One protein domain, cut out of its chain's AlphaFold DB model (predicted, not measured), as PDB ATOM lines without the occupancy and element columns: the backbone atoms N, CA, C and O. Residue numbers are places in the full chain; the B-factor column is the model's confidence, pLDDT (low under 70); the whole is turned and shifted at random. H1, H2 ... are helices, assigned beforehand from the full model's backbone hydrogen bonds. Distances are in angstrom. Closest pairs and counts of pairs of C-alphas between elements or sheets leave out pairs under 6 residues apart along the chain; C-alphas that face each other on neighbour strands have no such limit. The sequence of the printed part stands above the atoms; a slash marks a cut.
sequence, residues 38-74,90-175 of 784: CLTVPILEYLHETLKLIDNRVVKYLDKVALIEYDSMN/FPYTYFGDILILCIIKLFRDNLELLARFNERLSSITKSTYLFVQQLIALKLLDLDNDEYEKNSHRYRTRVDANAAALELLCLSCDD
ATOM      1  N   CYS A  38     179.867 263.036 205.774       48.25
ATOM      2  CA  CYS A  38     180.023 261.757 205.090       48.25
ATOM      3  C   CYS A  38     178.631 261.164 204.860       48.25
ATOM      4  O   CYS A  38     177.936 260.821 205.819       48.25
ATOM      5  N   LEU A  39     178.198 261.095 203.604       60.47
ATOM      6  CA  LEU A  39     176.958 260.423 203.237       60.47
ATOM      7  C   LEU A  39     177.207 258.916 203.176       60.47
ATOM      8  O   LEU A  39     178.180 258.459 202.581       60.47
ATOM      9  N   THR A  40     176.310 258.131 203.770       62.00
ATOM     10  CA  THR A  40     176.371 256.667 203.677       62.00
ATOM     11  C   THR A  40     176.154 256.208 202.232       62.00
ATOM     12  O   THR A  40     175.357 256.818 201.516       62.00
ATOM     13  N   VAL A  41     176.772 255.087 201.844       63.16
ATOM     14  CA  VAL A  41     176.636 254.421 200.529       63.16
ATOM     15  C   VAL A  41     175.183 254.398 199.998       63.16
ATOM     16  O   VAL A  41     174.978 254.882 198.886       63.16
ATOM     17  N   PRO A  42     174.144 254.003 200.771       63.69
ATOM     18  CA  PRO A  42     172.763 253.997 200.270       63.69
ATOM     19  C   PRO A  42     172.226 255.388 199.910       63.69
ATOM     20  O   PRO A  42     171.510 255.549 198.928       63.69
ATOM     21  N   ILE A  43     172.584 256.422 200.678       64.81
ATOM     22  CA  ILE A  43     172.148 257.804 200.415       64.81
ATOM     23  C   ILE A  43     172.779 258.322 199.118       64.81
ATOM     24  O   ILE A  43     172.122 259.040 198.366       64.81
ATOM     25  N   LEU A  44     174.024 257.935 198.830       64.19
ATOM     26  CA  LEU A  44     174.679 258.256 197.561       64.19
ATOM     27  C   LEU A  44     174.025 257.534 196.380       64.19
ATOM     28  O   LEU A  44     173.884 258.146 195.325       64.19
ATOM     29  N   GLU A  45     173.582 256.287 196.554       66.56
ATOM     30  CA  GLU A  45     172.828 255.549 195.531       66.56
ATOM     31  C   GLU A  45     171.462 256.200 195.255       66.56
ATOM     32  O   GLU A  45     171.117 256.427 194.095       66.56
ATOM     33  N   TYR A  46     170.723 256.610 196.292       66.94
ATOM     34  CA  TYR A  46     169.471 257.360 196.123       66.94
ATOM     35  C   TYR A  46     169.688 258.716 195.449       66.94
ATOM     36  O   TYR A  46     168.971 259.062 194.510       66.94
ATOM     37  N   LEU A  47     170.697 259.477 195.888       66.25
ATOM     38  CA  LEU A  47     171.085 260.725 195.232       66.25
ATOM     39  C   LEU A  47     171.412 260.468 193.763       66.25
ATOM     40  O   LEU A  47     170.892 261.161 192.897       66.25
ATOM     41  N   HIS A  48     172.206 259.446 193.464       66.56
ATOM     42  CA  HIS A  48     172.556 259.096 192.097       66.56
ATOM     43  C   HIS A  48     171.318 258.806 191.229       66.56
ATOM     44  O   HIS A  48     171.189 259.393 190.153       66.56
ATOM     45  N   GLU A  49     170.369 257.991 191.701       68.00
ATOM     46  CA  GLU A  49     169.123 257.716 190.965       68.00
ATOM     47  C   GLU A  49     168.284 258.980 190.735       68.00
ATOM     48  O   GLU A  49     167.777 259.196 189.634       68.00
ATOM     49  N   THR A  50     168.193 259.874 191.726       63.59
ATOM     50  CA  THR A  50     167.485 261.155 191.542       63.59
ATOM     51  C   THR A  50     168.186 262.081 190.549       63.59
ATOM     52  O   THR A  50     167.534 262.850 189.846       63.59
ATOM     53  N   LEU A  51     169.512 261.997 190.444       65.06
ATOM     54  CA  LEU A  51     170.315 262.870 189.595       65.06
ATOM     55  C   LEU A  51     170.400 262.396 188.142       65.06
ATOM     56  O   LEU A  51     170.627 263.229 187.266       65.06
ATOM     57  N   LYS A  52     170.117 261.117 187.850       66.62
ATOM     58  CA  LYS A  52     169.878 260.642 186.471       66.62
ATOM     59  C   LYS A  52     168.727 261.379 185.782       66.62
ATOM     60  O   LYS A  52     168.684 261.431 184.554       66.62
ATOM     61  N   LEU A  53     167.811 261.949 186.567       68.75
ATOM     62  CA  LEU A  53     166.678 262.737 186.085       68.75
ATOM     63  C   LEU A  53     167.073 264.165 185.670       68.75
ATOM     64  O   LEU A  53     166.245 264.878 185.102       68.75
ATOM     65  N   ILE A  54     168.313 264.606 185.936       70.00
ATOM     66  CA  ILE A  54     168.806 265.900 185.458       70.00
ATOM     67  C   ILE A  54     169.027 265.822 183.946       70.00
ATOM     68  O   ILE A  54     169.939 265.157 183.458       70.00
ATOM     69  N   ASP A  55     168.218 266.574 183.203       72.44
ATOM     70  CA  ASP A  55     168.362 266.778 181.768       72.44
ATOM     71  C   ASP A  55     168.403 268.276 181.412       72.44
ATOM     72  O   ASP A  55     168.246 269.173 182.250       72.44
ATOM     73  N   ASN A  56     168.575 268.568 180.124       70.25
ATOM     74  CA  ASN A  56     168.575 269.941 179.621       70.25
ATOM     75  C   ASN A  56     167.259 270.700 179.896       70.25
ATOM     76  O   ASN A  56     167.261 271.932 179.883       70.25
ATOM     77  N   ARG A  57     166.128 270.016 180.117       74.06
ATOM     78  CA  ARG A  57     164.830 270.650 180.402       74.06
ATOM     79  C   ARG A  57     164.770 271.109 181.856       74.06
ATOM     80  O   ARG A  57     164.395 272.257 182.095       74.06
ATOM     81  N   VAL A  58     165.200 270.261 182.790       72.62
ATOM     82  CA  VAL A  58     165.286 270.574 184.223       72.62
ATOM     83  C   VAL A  58     166.256 271.729 184.460       72.62
ATOM     84  O   VAL A  58     165.898 272.704 185.117       72.62
ATOM     85  N   VAL A  59     167.445 271.687 183.849       70.44
ATOM     86  CA  VAL A  59     168.445 272.766 183.959       70.44
ATOM     87  C   VAL A  59     167.887 274.094 183.433       70.44
ATOM     88  O   VAL A  59     167.951 275.108 184.126       70.44
ATOM     89  N   LYS A  60     167.252 274.095 182.250       73.06
ATOM     90  CA  LYS A  60     166.613 275.302 181.687       73.06
ATOM     91  C   LYS A  60     165.475 275.831 182.556       73.06
ATOM     92  O   LYS A  60     165.262 277.040 182.597       73.06
ATOM     93  N   TYR A  61     164.714 274.953 183.201       71.44
ATOM     94  CA  TYR A  61     163.654 275.356 184.120       71.44
ATOM     95  C   TYR A  61     164.234 276.028 185.371       71.44
ATOM     96  O   TYR A  61     163.796 277.119 185.725       71.44
ATOM     97  N   LEU A  62     165.269 275.440 185.976       69.81
ATOM     98  CA  LEU A  62     165.967 276.018 187.127       69.81
ATOM     99  C   LEU A  62     166.588 277.384 186.805       69.81
ATOM    100  O   LEU A  62     166.468 278.312 187.600       69.81
ATOM    101  N   ASP A  63     167.185 277.539 185.622       69.88
ATOM    102  CA  ASP A  63     167.717 278.829 185.171       69.88
ATOM    103  C   ASP A  63     166.608 279.874 184.979       69.88
ATOM    104  O   ASP A  63     166.782 281.031 185.362       69.88
ATOM    105  N   LYS A  64     165.439 279.483 184.450       69.81
ATOM    106  CA  LYS A  64     164.274 280.380 184.352       69.81
ATOM    107  C   LYS A  64     163.787 280.832 185.728       69.81
ATOM    108  O   LYS A  64     163.517 282.015 185.900       69.81
ATOM    109  N   VAL A  65     163.691 279.919 186.695       66.62
ATOM    110  CA  VAL A  65     163.294 280.250 188.076       66.62
ATOM    111  C   VAL A  65     164.304 281.206 188.712       66.62
ATOM    112  O   VAL A  65     163.915 282.212 189.298       66.62
ATOM    113  N   ALA A  66     165.601 280.951 188.531       62.12
ATOM    114  CA  ALA A  66     166.658 281.817 189.046       62.12
ATOM    115  C   ALA A  66     166.625 283.226 188.435       62.12
ATOM    116  O   ALA A  66     166.828 284.207 189.147       62.12
ATOM    117  N   LEU A  67     166.339 283.337 187.134       65.38
ATOM    118  CA  LEU A  67     166.170 284.624 186.453       65.38
ATOM    119  C   LEU A  67     164.954 285.395 186.976       65.38
ATOM    120  O   LEU A  67     165.059 286.597 187.199       65.38
ATOM    121  N   ILE A  68     163.831 284.711 187.224       66.31
ATOM    122  CA  ILE A  68     162.638 285.327 187.826       66.31
ATOM    123  C   ILE A  68     162.976 285.901 189.208       66.31
ATOM    124  O   ILE A  68     162.637 287.049 189.496       66.31
ATOM    125  N   GLU A  69     163.694 285.140 190.036       60.81
ATOM    126  CA  GLU A  69     164.080 285.578 191.378       60.81
ATOM    127  C   GLU A  69     165.086 286.740 191.333       60.81
ATOM    128  O   GLU A  69     164.926 287.736 192.043       60.81
ATOM    129  N   TYR A  70     166.075 286.670 190.435       58.62
ATOM    130  CA  TYR A  70     167.042 287.741 190.194       58.62
ATOM    131  C   TYR A  70     166.361 289.045 189.749       58.62
ATOM    132  O   TYR A  70     166.666 290.127 190.265       58.62
ATOM    133  N   ASP A  71     165.399 288.951 188.829       62.97
ATOM    134  CA  ASP A  71     164.620 290.091 188.357       62.97
ATOM    135  C   ASP A  71     163.715 290.657 189.456       62.97
ATOM    136  O   ASP A  71     163.567 291.878 189.553       62.97
ATOM    137  N   SER A  72     163.141 289.805 190.313       59.41
ATOM    138  CA  SER A  72     162.330 290.238 191.456       59.41
ATOM    139  C   SER A  72     163.157 291.057 192.458       59.41
ATOM    140  O   SER A  72     162.757 292.168 192.818       59.41
ATOM    141  N   MET A  73     164.367 290.592 192.800       54.66
ATOM    142  CA  MET A  73     165.287 291.274 193.714       54.66
ATOM    143  C   MET A  73     165.800 292.600 193.141       54.66
ATOM    144  O   MET A  73     165.928 293.595 193.859       54.66
ATOM    145  N   ASN A  74     166.074 292.660 191.836       55.72
ATOM    146  CA  ASN A  74     166.473 293.910 191.186       55.72
ATOM    147  C   ASN A  74     165.329 294.935 191.131       55.72
ATOM    148  O   ASN A  74     165.581 296.132 191.296       55.72
ATOM    149  N   PHE A  90     172.438 289.630 194.170       46.03
ATOM    150  CA  PHE A  90     172.410 288.175 194.027       46.03
ATOM    151  C   PHE A  90     173.321 287.790 192.846       46.03
ATOM    152  O   PHE A  90     173.037 288.182 191.718       46.03
ATOM    153  N   PRO A  91     174.459 287.105 193.058       49.00
ATOM    154  CA  PRO A  91     175.506 287.000 192.039       49.00
ATOM    155  C   PRO A  91     175.270 285.878 191.015       49.00
ATOM    156  O   PRO A  91     176.154 285.605 190.202       49.00
ATOM    157  N   TYR A  92     174.119 285.202 191.064       51.97
ATOM    158  CA  TYR A  92     173.875 283.959 190.340       51.97
ATOM    159  C   TYR A  92     172.754 284.121 189.318       51.97
ATOM    160  O   TYR A  92     171.582 284.154 189.670       51.97
ATOM    161  N   THR A  93     173.126 284.201 188.043       54.56
ATOM    162  CA  THR A  93     172.183 284.292 186.915       54.56
ATOM    163  C   THR A  93     171.848 282.929 186.296       54.56
ATOM    164  O   THR A  93     170.942 282.852 185.476       54.56
ATOM    165  N   TYR A  94     172.569 281.865 186.675       66.06
ATOM    166  CA  TYR A  94     172.400 280.499 186.155       66.06
ATOM    167  C   TYR A  94     172.543 279.494 187.297       66.06
ATOM    168  O   TYR A  94     173.650 279.117 187.686       66.06
ATOM    169  N   PHE A  95     171.417 279.115 187.895       68.94
ATOM    170  CA  PHE A  95     171.395 278.185 189.022       68.94
ATOM    171  C   PHE A  95     171.720 276.753 188.589       68.94
ATOM    172  O   PHE A  95     172.304 276.004 189.367       68.94
ATOM    173  N   GLY A  96     171.425 276.396 187.336       71.38
ATOM    174  CA  GLY A  96     171.732 275.090 186.769       71.38
ATOM    175  C   GLY A  96     173.225 274.755 186.796       71.38
ATOM    176  O   GLY A  96     173.608 273.715 187.327       71.38
ATOM    177  N   ASP A  97     174.083 275.659 186.306       74.56
ATOM    178  CA  ASP A  97     175.543 275.454 186.287       74.56
ATOM    179  C   ASP A  97     176.125 275.340 187.718       74.56
ATOM    180  O   ASP A  97     177.050 274.567 187.972       74.56
ATOM    181  N   ILE A  98     175.555 276.077 188.681       73.50
ATOM    182  CA  ILE A  98     175.964 276.039 190.097       73.50
ATOM    183  C   ILE A  98     175.539 274.728 190.750       73.50
ATOM    184  O   ILE A  98     176.320 274.130 191.486       73.50
ATOM    185  N   LEU A  99     174.311 274.282 190.485       74.81
ATOM    186  CA  LEU A  99     173.781 273.024 190.993       74.81
ATOM    187  C   LEU A  99     174.630 271.851 190.490       74.81
ATOM    188  O   LEU A  99     175.072 271.042 191.302       74.81
ATOM    189  N   ILE A 100     174.958 271.827 189.192       76.06
ATOM    190  CA  ILE A 100     175.858 270.828 188.593       76.06
ATOM    191  C   ILE A 100     177.226 270.841 189.289       76.06
ATOM    192  O   ILE A 100     177.695 269.794 189.734       76.06
ATOM    193  N   LEU A 101     177.847 272.014 189.452       78.56
ATOM    194  CA  LEU A 101     179.122 272.146 190.163       78.56
ATOM    195  C   LEU A 101     179.050 271.602 191.600       78.56
ATOM    196  O   LEU A 101     179.961 270.899 192.041       78.56
ATOM    197  N   CYS A 102     177.988 271.935 192.336       75.00
ATOM    198  CA  CYS A 102     177.804 271.504 193.720       75.00
ATOM    199  C   CYS A 102     177.610 269.989 193.820       75.00
ATOM    200  O   CYS A 102     178.214 269.360 194.683       75.00
ATOM    201  N   ILE A 103     176.819 269.401 192.920       73.38
ATOM    202  CA  ILE A 103     176.599 267.954 192.853       73.38
ATOM    203  C   ILE A 103     177.913 267.232 192.567       73.38
ATOM    204  O   ILE A 103     178.289 266.332 193.313       73.38
ATOM    205  N   ILE A 104     178.652 267.644 191.534       74.75
ATOM    206  CA  ILE A 104     179.919 266.999 191.165       74.75
ATOM    207  C   ILE A 104     180.916 267.057 192.330       74.75
ATOM    208  O   ILE A 104     181.540 266.049 192.660       74.75
ATOM    209  N   LYS A 105     181.035 268.212 193.001       72.88
ATOM    210  CA  LYS A 105     181.895 268.357 194.185       72.88
ATOM    211  C   LYS A 105     181.434 267.489 195.354       72.88
ATOM    212  O   LYS A 105     182.278 266.879 196.003       72.88
ATOM    213  N   LEU A 106     180.125 267.385 195.590       70.19
ATOM    214  CA  LEU A 106     179.566 266.510 196.620       70.19
ATOM    215  C   LEU A 106     179.949 265.045 196.365       70.19
ATOM    216  O   LEU A 106     180.438 264.387 197.280       70.19
ATOM    217  N   PHE A 107     179.779 264.544 195.135       71.50
ATOM    218  CA  PHE A 107     180.175 263.174 194.784       71.50
ATOM    219  C   PHE A 107     181.677 262.959 194.923       71.50
ATOM    220  O   PHE A 107     182.090 261.957 195.499       71.50
ATOM    221  N   ARG A 108     182.494 263.905 194.452       75.69
ATOM    222  CA  ARG A 108     183.953 263.842 194.583       75.69
ATOM    223  C   ARG A 108     184.388 263.736 196.038       75.69
ATOM    224  O   ARG A 108     185.139 262.827 196.373       75.69
ATOM    225  N   ASP A 109     183.912 264.638 196.892       68.88
ATOM    226  CA  ASP A 109     184.345 264.703 198.289       68.88
ATOM    227  C   ASP A 109     183.909 263.451 199.067       68.88
ATOM    228  O   ASP A 109     184.672 262.939 199.886       68.88
ATOM    229  N   ASN A 110     182.716 262.919 198.780       67.44
ATOM    230  CA  ASN A 110     182.236 261.680 199.394       67.44
ATOM    231  C   ASN A 110     182.974 260.441 198.865       67.44
ATOM    232  O   ASN A 110     183.356 259.590 199.662       67.44
ATOM    233  N   LEU A 111     183.239 260.342 197.560       70.75
ATOM    234  CA  LEU A 111     184.001 259.218 197.005       70.75
ATOM    235  C   LEU A 111     185.450 259.206 197.480       70.75
ATOM    236  O   LEU A 111     185.972 258.139 197.789       70.75
ATOM    237  N   GLU A 112     186.096 260.367 197.583       67.62
ATOM    238  CA  GLU A 112     187.457 260.452 198.114       67.62
ATOM    239  C   GLU A 112     187.517 260.000 199.580       67.62
ATOM    240  O   GLU A 112     188.467 259.331 199.983       67.62
ATOM    241  N   LEU A 113     186.502 260.339 200.383       65.56
ATOM    242  CA  LEU A 113     186.388 259.857 201.758       65.56
ATOM    243  C   LEU A 113     186.164 258.345 201.804       65.56
ATOM    244  O   LEU A 113     186.896 257.653 202.505       65.56
ATOM    245  N   LEU A 114     185.202 257.823 201.043       65.69
ATOM    246  CA  LEU A 114     184.859 256.400 201.047       65.69
ATOM    247  C   LEU A 114     186.004 255.518 200.529       65.69
ATOM    248  O   LEU A 114     186.246 254.446 201.081       65.69
ATOM    249  N   ALA A 115     186.771 255.992 199.541       64.44
ATOM    250  CA  ALA A 115     187.965 255.307 199.051       64.44
ATOM    251  C   ALA A 115     189.034 255.108 200.145       64.44
ATOM    252  O   ALA A 115     189.785 254.140 200.094       64.44
ATOM    253  N   ARG A 116     189.087 255.975 201.171       61.53
ATOM    254  CA  ARG A 116     189.997 255.810 202.323       61.53
ATOM    255  C   ARG A 116     189.532 254.735 203.309       61.53
ATOM    256  O   ARG A 116     190.350 254.253 204.086       61.53
ATOM    257  N   PHE A 117     188.248 254.371 203.291       57.00
ATOM    258  CA  PHE A 117     187.637 253.425 204.232       57.00
ATOM    259  C   PHE A 117     187.381 252.022 203.640       57.00
ATOM    260  O   PHE A 117     186.822 251.179 204.334       57.00
ATOM    261  N   ASN A 118     187.847 251.728 202.414       53.00
ATOM    262  CA  ASN A 118     187.865 250.379 201.809       53.00
ATOM    263  C   ASN A 118     186.507 249.634 201.783       53.00
ATOM    264  O   ASN A 118     186.453 248.409 201.915       53.00
ATOM    265  N   GLU A 119     185.395 250.341 201.580       52.69
ATOM    266  CA  GLU A 119     184.090 249.696 201.372       52.69
ATOM    267  C   GLU A 119     183.874 249.273 199.905       52.69
ATOM    268  O   GLU A 119     184.529 249.760 198.983       52.69
ATOM    269  N   ARG A 120     182.950 248.325 199.678       53.00
ATOM    270  CA  ARG A 120     182.559 247.797 198.356       53.00
ATOM    271  C   ARG A 120     181.939 248.898 197.478       53.00
ATOM    272  O   ARG A 120     180.724 249.002 197.374       53.00
ATOM    273  N   LEU A 121     182.783 249.698 196.828       62.97
ATOM    274  CA  LEU A 121     182.387 250.885 196.059       62.97
ATOM    275  C   LEU A 121     182.185 250.639 194.557       62.97
ATOM    276  O   LEU A 121     181.801 251.569 193.859       62.97
ATOM    277  N   SER A 122     182.410 249.425 194.040       67.06
ATOM    278  CA  SER A 122     182.447 249.164 192.586       67.06
ATOM    279  C   SER A 122     181.152 249.537 191.837       67.06
ATOM    280  O   SER A 122     181.206 250.021 190.705       67.06
ATOM    281  N   SER A 123     179.975 249.372 192.458       69.00
ATOM    282  CA  SER A 123     178.698 249.821 191.875       69.00
ATOM    283  C   SER A 123     178.621 251.351 191.800       69.00
ATOM    284  O   SER A 123     178.268 251.916 190.762       69.00
ATOM    285  N   ILE A 124     179.009 252.031 192.882       73.62
ATOM    286  CA  ILE A 124     178.984 253.490 192.987       73.62
ATOM    287  C   ILE A 124     180.050 254.127 192.089       73.62
ATOM    288  O   ILE A 124     179.739 255.111 191.420       73.62
ATOM    289  N   THR A 125     181.265 253.577 191.987       77.62
ATOM    290  CA  THR A 125     182.313 254.104 191.093       77.62
ATOM    291  C   THR A 125     181.860 254.041 189.641       77.62
ATOM    292  O   THR A 125     181.844 255.068 188.964       77.62
ATOM    293  N   LYS A 126     181.367 252.883 189.186       80.25
ATOM    294  CA  LYS A 126     180.857 252.717 187.818       80.25
ATOM    295  C   LYS A 126     179.676 253.640 187.521       80.25
ATOM    296  O   LYS A 126     179.634 254.270 186.465       80.25
ATOM    297  N   SER A 127     178.724 253.740 188.449       76.19
ATOM    298  CA  SER A 127     177.566 254.624 188.292       76.19
ATOM    299  C   SER A 127     177.988 256.100 188.227       76.19
ATOM    300  O   SER A 127     177.560 256.828 187.332       76.19
ATOM    301  N   THR A 128     178.922 256.525 189.080       82.38
ATOM    302  CA  THR A 128     179.472 257.887 189.086       82.38
ATOM    303  C   THR A 128     180.199 258.204 187.780       82.38
ATOM    304  O   THR A 128     179.986 259.276 187.212       82.38
ATOM    305  N   TYR A 129     181.007 257.272 187.269       85.31
ATOM    306  CA  TYR A 129     181.687 257.424 185.985       85.31
ATOM    307  C   TYR A 129     180.678 257.655 184.846       85.31
ATOM    308  O   TYR A 129     180.800 258.616 184.086       85.31
ATOM    309  N   LEU A 130     179.628 256.825 184.773       84.00
ATOM    310  CA  LEU A 130     178.561 256.956 183.774       84.00
ATOM    311  C   LEU A 130     177.783 258.270 183.907       84.00
ATOM    312  O   LEU A 130     177.453 258.881 182.892       84.00
ATOM    313  N   PHE A 131     177.528 258.738 185.130       84.12
ATOM    314  CA  PHE A 131     176.878 260.029 185.359       84.12
ATOM    315  C   PHE A 131     177.695 261.188 184.788       84.12
ATOM    316  O   PHE A 131     177.149 262.032 184.079       84.12
ATOM    317  N   VAL A 132     179.012 261.219 185.018       87.00
ATOM    318  CA  VAL A 132     179.849 262.276 184.435       87.00
ATOM    319  C   VAL A 132     179.877 262.179 182.905       87.00
ATOM    320  O   VAL A 132     179.768 263.205 182.233       87.00
ATOM    321  N   GLN A 133     179.937 260.970 182.337       85.56
ATOM    322  CA  GLN A 133     179.835 260.772 180.884       85.56
ATOM    323  C   GLN A 133     178.489 261.262 180.324       85.56
ATOM    324  O   GLN A 133     178.457 261.893 179.267       85.56
ATOM    325  N   GLN A 134     177.383 261.056 181.046       84.69
ATOM    326  CA  GLN A 134     176.069 261.585 180.679       84.69
ATOM    327  C   GLN A 134     176.056 263.121 180.683       84.69
ATOM    328  O   GLN A 134     175.542 263.723 179.740       84.69
ATOM    329  N   LEU A 135     176.656 263.774 181.685       85.06
ATOM    330  CA  LEU A 135     176.766 265.241 181.721       85.06
ATOM    331  C   LEU A 135     177.557 265.793 180.526       85.06
ATOM    332  O   LEU A 135     177.167 266.811 179.947       85.06
ATOM    333  N   ILE A 136     178.638 265.109 180.136       85.44
ATOM    334  CA  ILE A 136     179.423 265.440 178.940       85.44
ATOM    335  C   ILE A 136     178.572 265.244 177.677       85.44
ATOM    336  O   ILE A 136     178.495 266.147 176.850       85.44
ATOM    337  N   ALA A 137     177.872 264.112 177.543       84.69
ATOM    338  CA  ALA A 137     177.018 263.815 176.388       84.69
ATOM    339  C   ALA A 137     175.859 264.816 176.225       84.69
ATOM    340  O   ALA A 137     175.476 265.161 175.106       84.69
ATOM    341  N   LEU A 138     175.324 265.328 177.338       83.56
ATOM    342  CA  LEU A 138     174.285 266.359 177.356       83.56
ATOM    343  C   LEU A 138     174.811 267.776 177.075       83.56
ATOM    344  O   LEU A 138     173.998 268.704 177.014       83.56
ATOM    345  N   LYS A 139     176.129 267.946 176.886       84.06
ATOM    346  CA  LYS A 139     176.815 269.236 176.679       84.06
ATOM    347  C   LYS A 139     176.665 270.211 177.848       84.06
ATOM    348  O   LYS A 139     176.807 271.422 177.691       84.06
ATOM    349  N   LEU A 140     176.390 269.689 179.043       80.62
ATOM    350  CA  LEU A 140     176.235 270.491 180.260       80.62
ATOM    351  C   LEU A 140     177.583 270.973 180.823       80.62
ATOM    352  O   LEU A 140     177.615 271.856 181.676       80.62
ATOM    353  N   LEU A 141     178.687 270.409 180.326       83.56
ATOM    354  CA  LEU A 141     180.060 270.786 180.659       83.56
ATOM    355  C   LEU A 141     180.808 271.424 179.471       83.56
ATOM    356  O   LEU A 141     181.998 271.695 179.591       83.56
ATOM    357  N   ASP A 142     180.158 271.690 178.336       84.81
ATOM    358  CA  ASP A 142     180.848 272.281 177.182       84.81
ATOM    359  C   ASP A 142     181.341 273.703 177.496       84.81
ATOM    360  O   ASP A 142     180.633 274.527 178.085       84.81
ATOM    361  N   LEU A 143     182.579 273.989 177.090       85.50
ATOM    362  CA  LEU A 143     183.185 275.311 177.206       85.50
ATOM    363  C   LEU A 143     183.090 276.027 175.858       85.50
ATOM    364  O   LEU A 143     183.860 275.743 174.944       85.50
ATOM    365  N   ASP A 144     182.158 276.972 175.753       84.19
ATOM    366  CA  ASP A 144     182.100 277.915 174.637       84.19
ATOM    367  C   ASP A 144     182.993 279.124 174.947       84.19
ATOM    368  O   ASP A 144     182.731 279.903 175.867       84.19
ATOM    369  N   ASN A 145     184.078 279.279 174.192       82.44
ATOM    370  CA  ASN A 145     185.042 280.358 174.399       82.44
ATOM    371  C   ASN A 145     184.427 281.749 174.153       82.44
ATOM    372  O   ASN A 145     184.838 282.709 174.813       82.44
ATOM    373  N   ASP A 146     183.415 281.856 173.285       80.44
ATOM    374  CA  ASP A 146     182.717 283.115 172.996       80.44
ATOM    375  C   ASP A 146     181.799 283.532 174.158       80.44
ATOM    376  O   ASP A 146     181.491 284.713 174.356       80.44
ATOM    377  N   GLU A 147     181.388 282.570 174.991       78.06
ATOM    378  CA  GLU A 147     180.616 282.826 176.205       78.06
ATOM    379  C   GLU A 147     181.432 283.593 177.249       78.06
ATOM    380  O   GLU A 147     180.852 284.308 178.063       78.06
ATOM    381  N   TYR A 148     182.766 283.532 177.222       75.94
ATOM    382  CA  TYR A 148     183.587 284.269 178.184       75.94
ATOM    383  C   TYR A 148     183.406 285.791 178.078       75.94
ATOM    384  O   TYR A 148     183.395 286.479 179.106       75.94
ATOM    385  N   GLU A 149     183.248 286.318 176.861       75.69
ATOM    386  CA  GLU A 149     183.013 287.750 176.638       75.69
ATOM    387  C   GLU A 149     181.589 288.160 177.027       75.69
ATOM    388  O   GLU A 149     181.393 289.235 177.593       75.69
ATOM    389  N   LYS A 150     180.611 287.275 176.799       75.56
ATOM    390  CA  LYS A 150     179.192 287.504 177.118       75.56
ATOM    391  C   LYS A 150     178.898 287.358 178.613       75.56
ATOM    392  O   LYS A 150     178.189 288.176 179.192       75.56
ATOM    393  N   ASN A 151     179.433 286.315 179.251       73.50
ATOM    394  CA  ASN A 151     179.246 286.011 180.663       73.50
ATOM    395  C   ASN A 151     180.458 285.302 181.296       73.50
ATOM    396  O   ASN A 151     180.505 284.086 181.502       73.50
ATOM    397  N   SER A 152     181.426 286.112 181.720       72.00
ATOM    398  CA  SER A 152     182.660 285.653 182.366       72.00
ATOM    399  C   SER A 152     182.442 284.847 183.663       72.00
ATOM    400  O   SER A 152     183.310 284.065 184.051       72.00
ATOM    401  N   HIS A 153     181.319 285.034 184.367       71.44
ATOM    402  CA  HIS A 153     181.015 284.312 185.610       71.44
ATOM    403  C   HIS A 153     180.509 282.895 185.344       71.44
ATOM    404  O   HIS A 153     181.001 281.945 185.958       71.44
ATOM    405  N   ARG A 154     179.584 282.750 184.393       75.44
ATOM    406  CA  ARG A 154     179.081 281.450 183.953       75.44
ATOM    407  C   ARG A 154     180.201 280.586 183.383       75.44
ATOM    408  O   ARG A 154     180.384 279.459 183.831       75.44
ATOM    409  N   TYR A 155     181.023 281.165 182.504       80.38
ATOM    410  CA  TYR A 155     182.175 280.475 181.925       80.38
ATOM    411  C   TYR A 155     183.134 279.941 183.003       80.38
ATOM    412  O   TYR A 155     183.501 278.771 182.982       80.38
ATOM    413  N   ARG A 156     183.499 280.761 184.004       77.62
ATOM    414  CA  ARG A 156     184.360 280.306 185.116       77.62
ATOM    415  C   ARG A 156     183.720 279.185 185.936       77.62
ATOM    416  O   ARG A 156     184.406 278.233 186.279       77.62
ATOM    417  N   THR A 157     182.418 279.271 186.204       78.75
ATOM    418  CA  THR A 157     181.680 278.223 186.934       78.75
ATOM    419  C   THR A 157     181.715 276.897 186.171       78.75
ATOM    420  O   THR A 157     181.950 275.849 186.765       78.75
ATOM    421  N   ARG A 158     181.572 276.940 184.840       81.88
ATOM    422  CA  ARG A 158     181.700 275.761 183.972       81.88
ATOM    423  C   ARG A 158     183.117 275.206 183.932       81.88
ATOM    424  O   ARG A 158     183.280 273.991 183.950       81.88
ATOM    425  N   VAL A 159     184.141 276.061 183.926       83.75
ATOM    426  CA  VAL A 159     185.539 275.618 184.064       83.75
ATOM    427  C   VAL A 159     185.740 274.884 185.392       83.75
ATOM    428  O   VAL A 159     186.319 273.800 185.401       83.75
ATOM    429  N   ASP A 160     185.232 275.434 186.497       78.25
ATOM    430  CA  ASP A 160     185.326 274.806 187.819       78.25
ATOM    431  C   ASP A 160     184.553 273.474 187.870       78.25
ATOM    432  O   ASP A 160     185.015 272.512 188.487       78.25
ATOM    433  N   ALA A 161     183.403 273.390 187.189       82.94
ATOM    434  CA  ALA A 161     182.618 272.159 187.079       82.94
ATOM    435  C   ALA A 161     183.357 271.097 186.261       82.94
ATOM    436  O   ALA A 161     183.413 269.944 186.673       82.94
ATOM    437  N   ASN A 162     183.996 271.493 185.157       88.62
ATOM    438  CA  ASN A 162     184.855 270.617 184.362       88.62
ATOM    439  C   ASN A 162     186.055 270.100 185.159       88.62
ATOM    440  O   ASN A 162     186.410 268.932 185.025       88.62
ATOM    441  N   ALA A 163     186.686 270.951 185.971       85.69
ATOM    442  CA  ALA A 163     187.814 270.550 186.807       85.69
ATOM    443  C   ALA A 163     187.369 269.496 187.835       85.69
ATOM    444  O   ALA A 163     187.924 268.401 187.884       85.69
ATOM    445  N   ALA A 164     186.286 269.769 188.572       83.00
ATOM    446  CA  ALA A 164     185.735 268.817 189.534       83.00
ATOM    447  C   ALA A 164     185.251 267.512 188.865       83.00
ATOM    448  O   ALA A 164     185.429 266.432 189.425       83.00
ATOM    449  N   ALA A 165     184.680 267.593 187.658       88.19
ATOM    450  CA  ALA A 165     184.249 266.427 186.887       88.19
ATOM    451  C   ALA A 165     185.435 265.548 186.479       88.19
ATOM    452  O   ALA A 165     185.342 264.325 186.524       88.19
ATOM    453  N   LEU A 166     186.558 266.165 186.106       90.06
ATOM    454  CA  LEU A 166     187.771 265.451 185.729       90.06
ATOM    455  C   LEU A 166     188.399 264.717 186.924       90.06
ATOM    456  O   LEU A 166     188.802 263.564 186.785       90.06
ATOM    457  N   GLU A 167     188.424 265.339 188.107       85.56
ATOM    458  CA  GLU A 167     188.835 264.675 189.357       85.56
ATOM    459  C   GLU A 167     187.931 263.486 189.681       85.56
ATOM    460  O   GLU A 167     188.409 262.417 190.061       85.56
ATOM    461  N   LEU A 168     186.622 263.664 189.504       85.25
ATOM    462  CA  LEU A 168     185.632 262.624 189.747       85.25
ATOM    463  C   LEU A 168     185.784 261.446 188.774       85.25
ATOM    464  O   LEU A 168     185.710 260.291 189.198       85.25
ATOM    465  N   LEU A 169     186.052 261.718 187.492       89.81
ATOM    466  CA  LEU A 169     186.377 260.697 186.490       89.81
ATOM    467  C   LEU A 169     187.647 259.938 186.873       89.81
ATOM    468  O   LEU A 169     187.649 258.717 186.833       89.81
ATOM    469  N   CYS A 170     188.697 260.636 187.308       89.00
ATOM    470  CA  CYS A 170     189.936 260.003 187.761       89.00
ATOM    471  C   CYS A 170     189.700 259.045 188.942       89.00
ATOM    472  O   CYS A 170     190.170 257.909 188.924       89.00
ATOM    473  N   LEU A 171     188.918 259.471 189.941       84.00
ATOM    474  CA  LEU A 171     188.562 258.635 191.092       84.00
ATOM    475  C   LEU A 171     187.762 257.387 190.682       84.00
ATOM    476  O   LEU A 171     188.011 256.299 191.201       84.00
ATOM    477  N   SER A 172     186.824 257.539 189.745       85.50
ATOM    478  CA  SER A 172     185.872 256.489 189.355       85.50
ATOM    479  C   SER A 172     186.312 255.605 188.181       85.50
ATOM    480  O   SER A 172     185.676 254.587 187.924       85.50
ATOM    481  N   CYS A 173     187.385 255.957 187.468       86.19
ATOM    482  CA  CYS A 173     187.870 255.209 186.308       86.19
ATOM    483  C   CYS A 173     188.646 253.962 186.741       86.19
ATOM    484  O   CYS A 173     189.794 254.085 187.151       86.19
ATOM    485  N   ASP A 174     188.020 252.788 186.697       83.75
ATOM    486  CA  ASP A 174     188.656 251.506 187.050       83.75
ATOM    487  C   ASP A 174     189.245 250.766 185.828       83.75
ATOM    488  O   ASP A 174     190.043 249.847 185.992       83.75
ATOM    489  N   ASP A 175     188.859 251.159 184.611       87.69
ATOM    490  CA  ASP A 175     189.314 250.554 183.354       87.69
ATOM    491  C   ASP A 175     190.574 251.264 182.831       87.69
ATOM    492  O   ASP A 175     190.596 252.489 182.688       87.69
TER     493      ASP A 175
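This is residues 38 to 74 and 90 to 175 of the 784 residues of the protein "Hypothetical protein" of Rotaria sp. Silwood2 (UniProt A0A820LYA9). Two long helices, H3 and H6, lie side by side, and with the shorter H4 and H1 they make a loosely formed up-and-down bundle of four helices, each running against the one before it in the chain. H4 packs on the later half of H6, H1 packs on the beginning of H4, and H2 packs slanted on the beginning of H3 at the other end of the bundle, where the small H5 makes a corner with the start of H6. The printed part has 123 residues with six named helices, H1 to H6 in order, and no named strand; its class is all helix. The whole is compact, with a radius of gyration of the C-alphas of 15.6 A, yet elongated, spanning 49 by 28 by 22 A.

H3, the longest helix, holds residues 95 to 116 and measures 32.0 A from C-alpha 95 at (171.395, 278.185, 189.022) to C-alpha 116. H6, residues 152 to 172, measures 30.2 A and ends with C-alpha 172 at (185.872, 256.489, 189.355). H4 is residues 122 to 137, 22.5 A long, and H5 is residues 147 to 150. H1 is residues 41 to 51, 15.2 A long, with C-alpha 41 at (176.636, 254.421, 200.529). H2 is residues 56 to 74, 26.7 A long.

H3 and H6 touch at a shallow tilt of 26 degrees, the same way; their closest C-alphas, of Leu 101 and Ala 161, are 4.7 A apart. H6 is the hub, touching three helices. H4 touches residues 165 to 172 of H6 at a shallow tilt of 32 degrees, opposite ways, closest at the C-alphas of Thr 125 and Ser 172, 4.6 A. H3 and H4 are close but not clearly touching, with the C-alphas of Phe 107 and Thr 128 closest at 7.8 A. H1 touches residues 124 to 128 of H4, closest at the C-alphas of Glu 45 and Ile 124, 7.0 A, at a shallow tilt of 21 degrees, the same way. H1 and H3 are close but not clearly touching, with the C-alphas of Leu 44 and Phe 107 closest at 7.9 A. Residues 59 to 66 of H2 touch residues 95 to 97 of H3 at a steep tilt of 62 degrees, opposite ways, closest at the C-alphas of Val 59 and Gly 96, 4.9 A. H5 and H6 only just touch, with 3 pairs of C-alphas within 8 A, and only at the corner; the closest are those of Tyr 148 and Tyr 155, 5.5 A. Among the pairs that are apart are H1 and H6, and H2 and H6. Every O i to N i+4 pair is within hydrogen-bond range in H1, H2, H4 and H6, and 17 of 18 are in H3; H5 is too short for such a pair.

The two C-alphas farthest apart, of Asn 74 and Asn 118, are 49.7 A apart. Residues 75 to 89 are cut out, and C-alphas 74 and 90 are 8.7 A apart across the cut, which lies in the link from H2 to H3. Of the links that are printed whole, H1 to H2, H3 to H4 and H5 to H6 are tight, and H4 to H5 is short. The mean pLDDT of the printed part is 72.7; 49 residues are under 70, namely 38 to 53, 62 to 74, 90 to 95, 109 to 110 and 112 to 123.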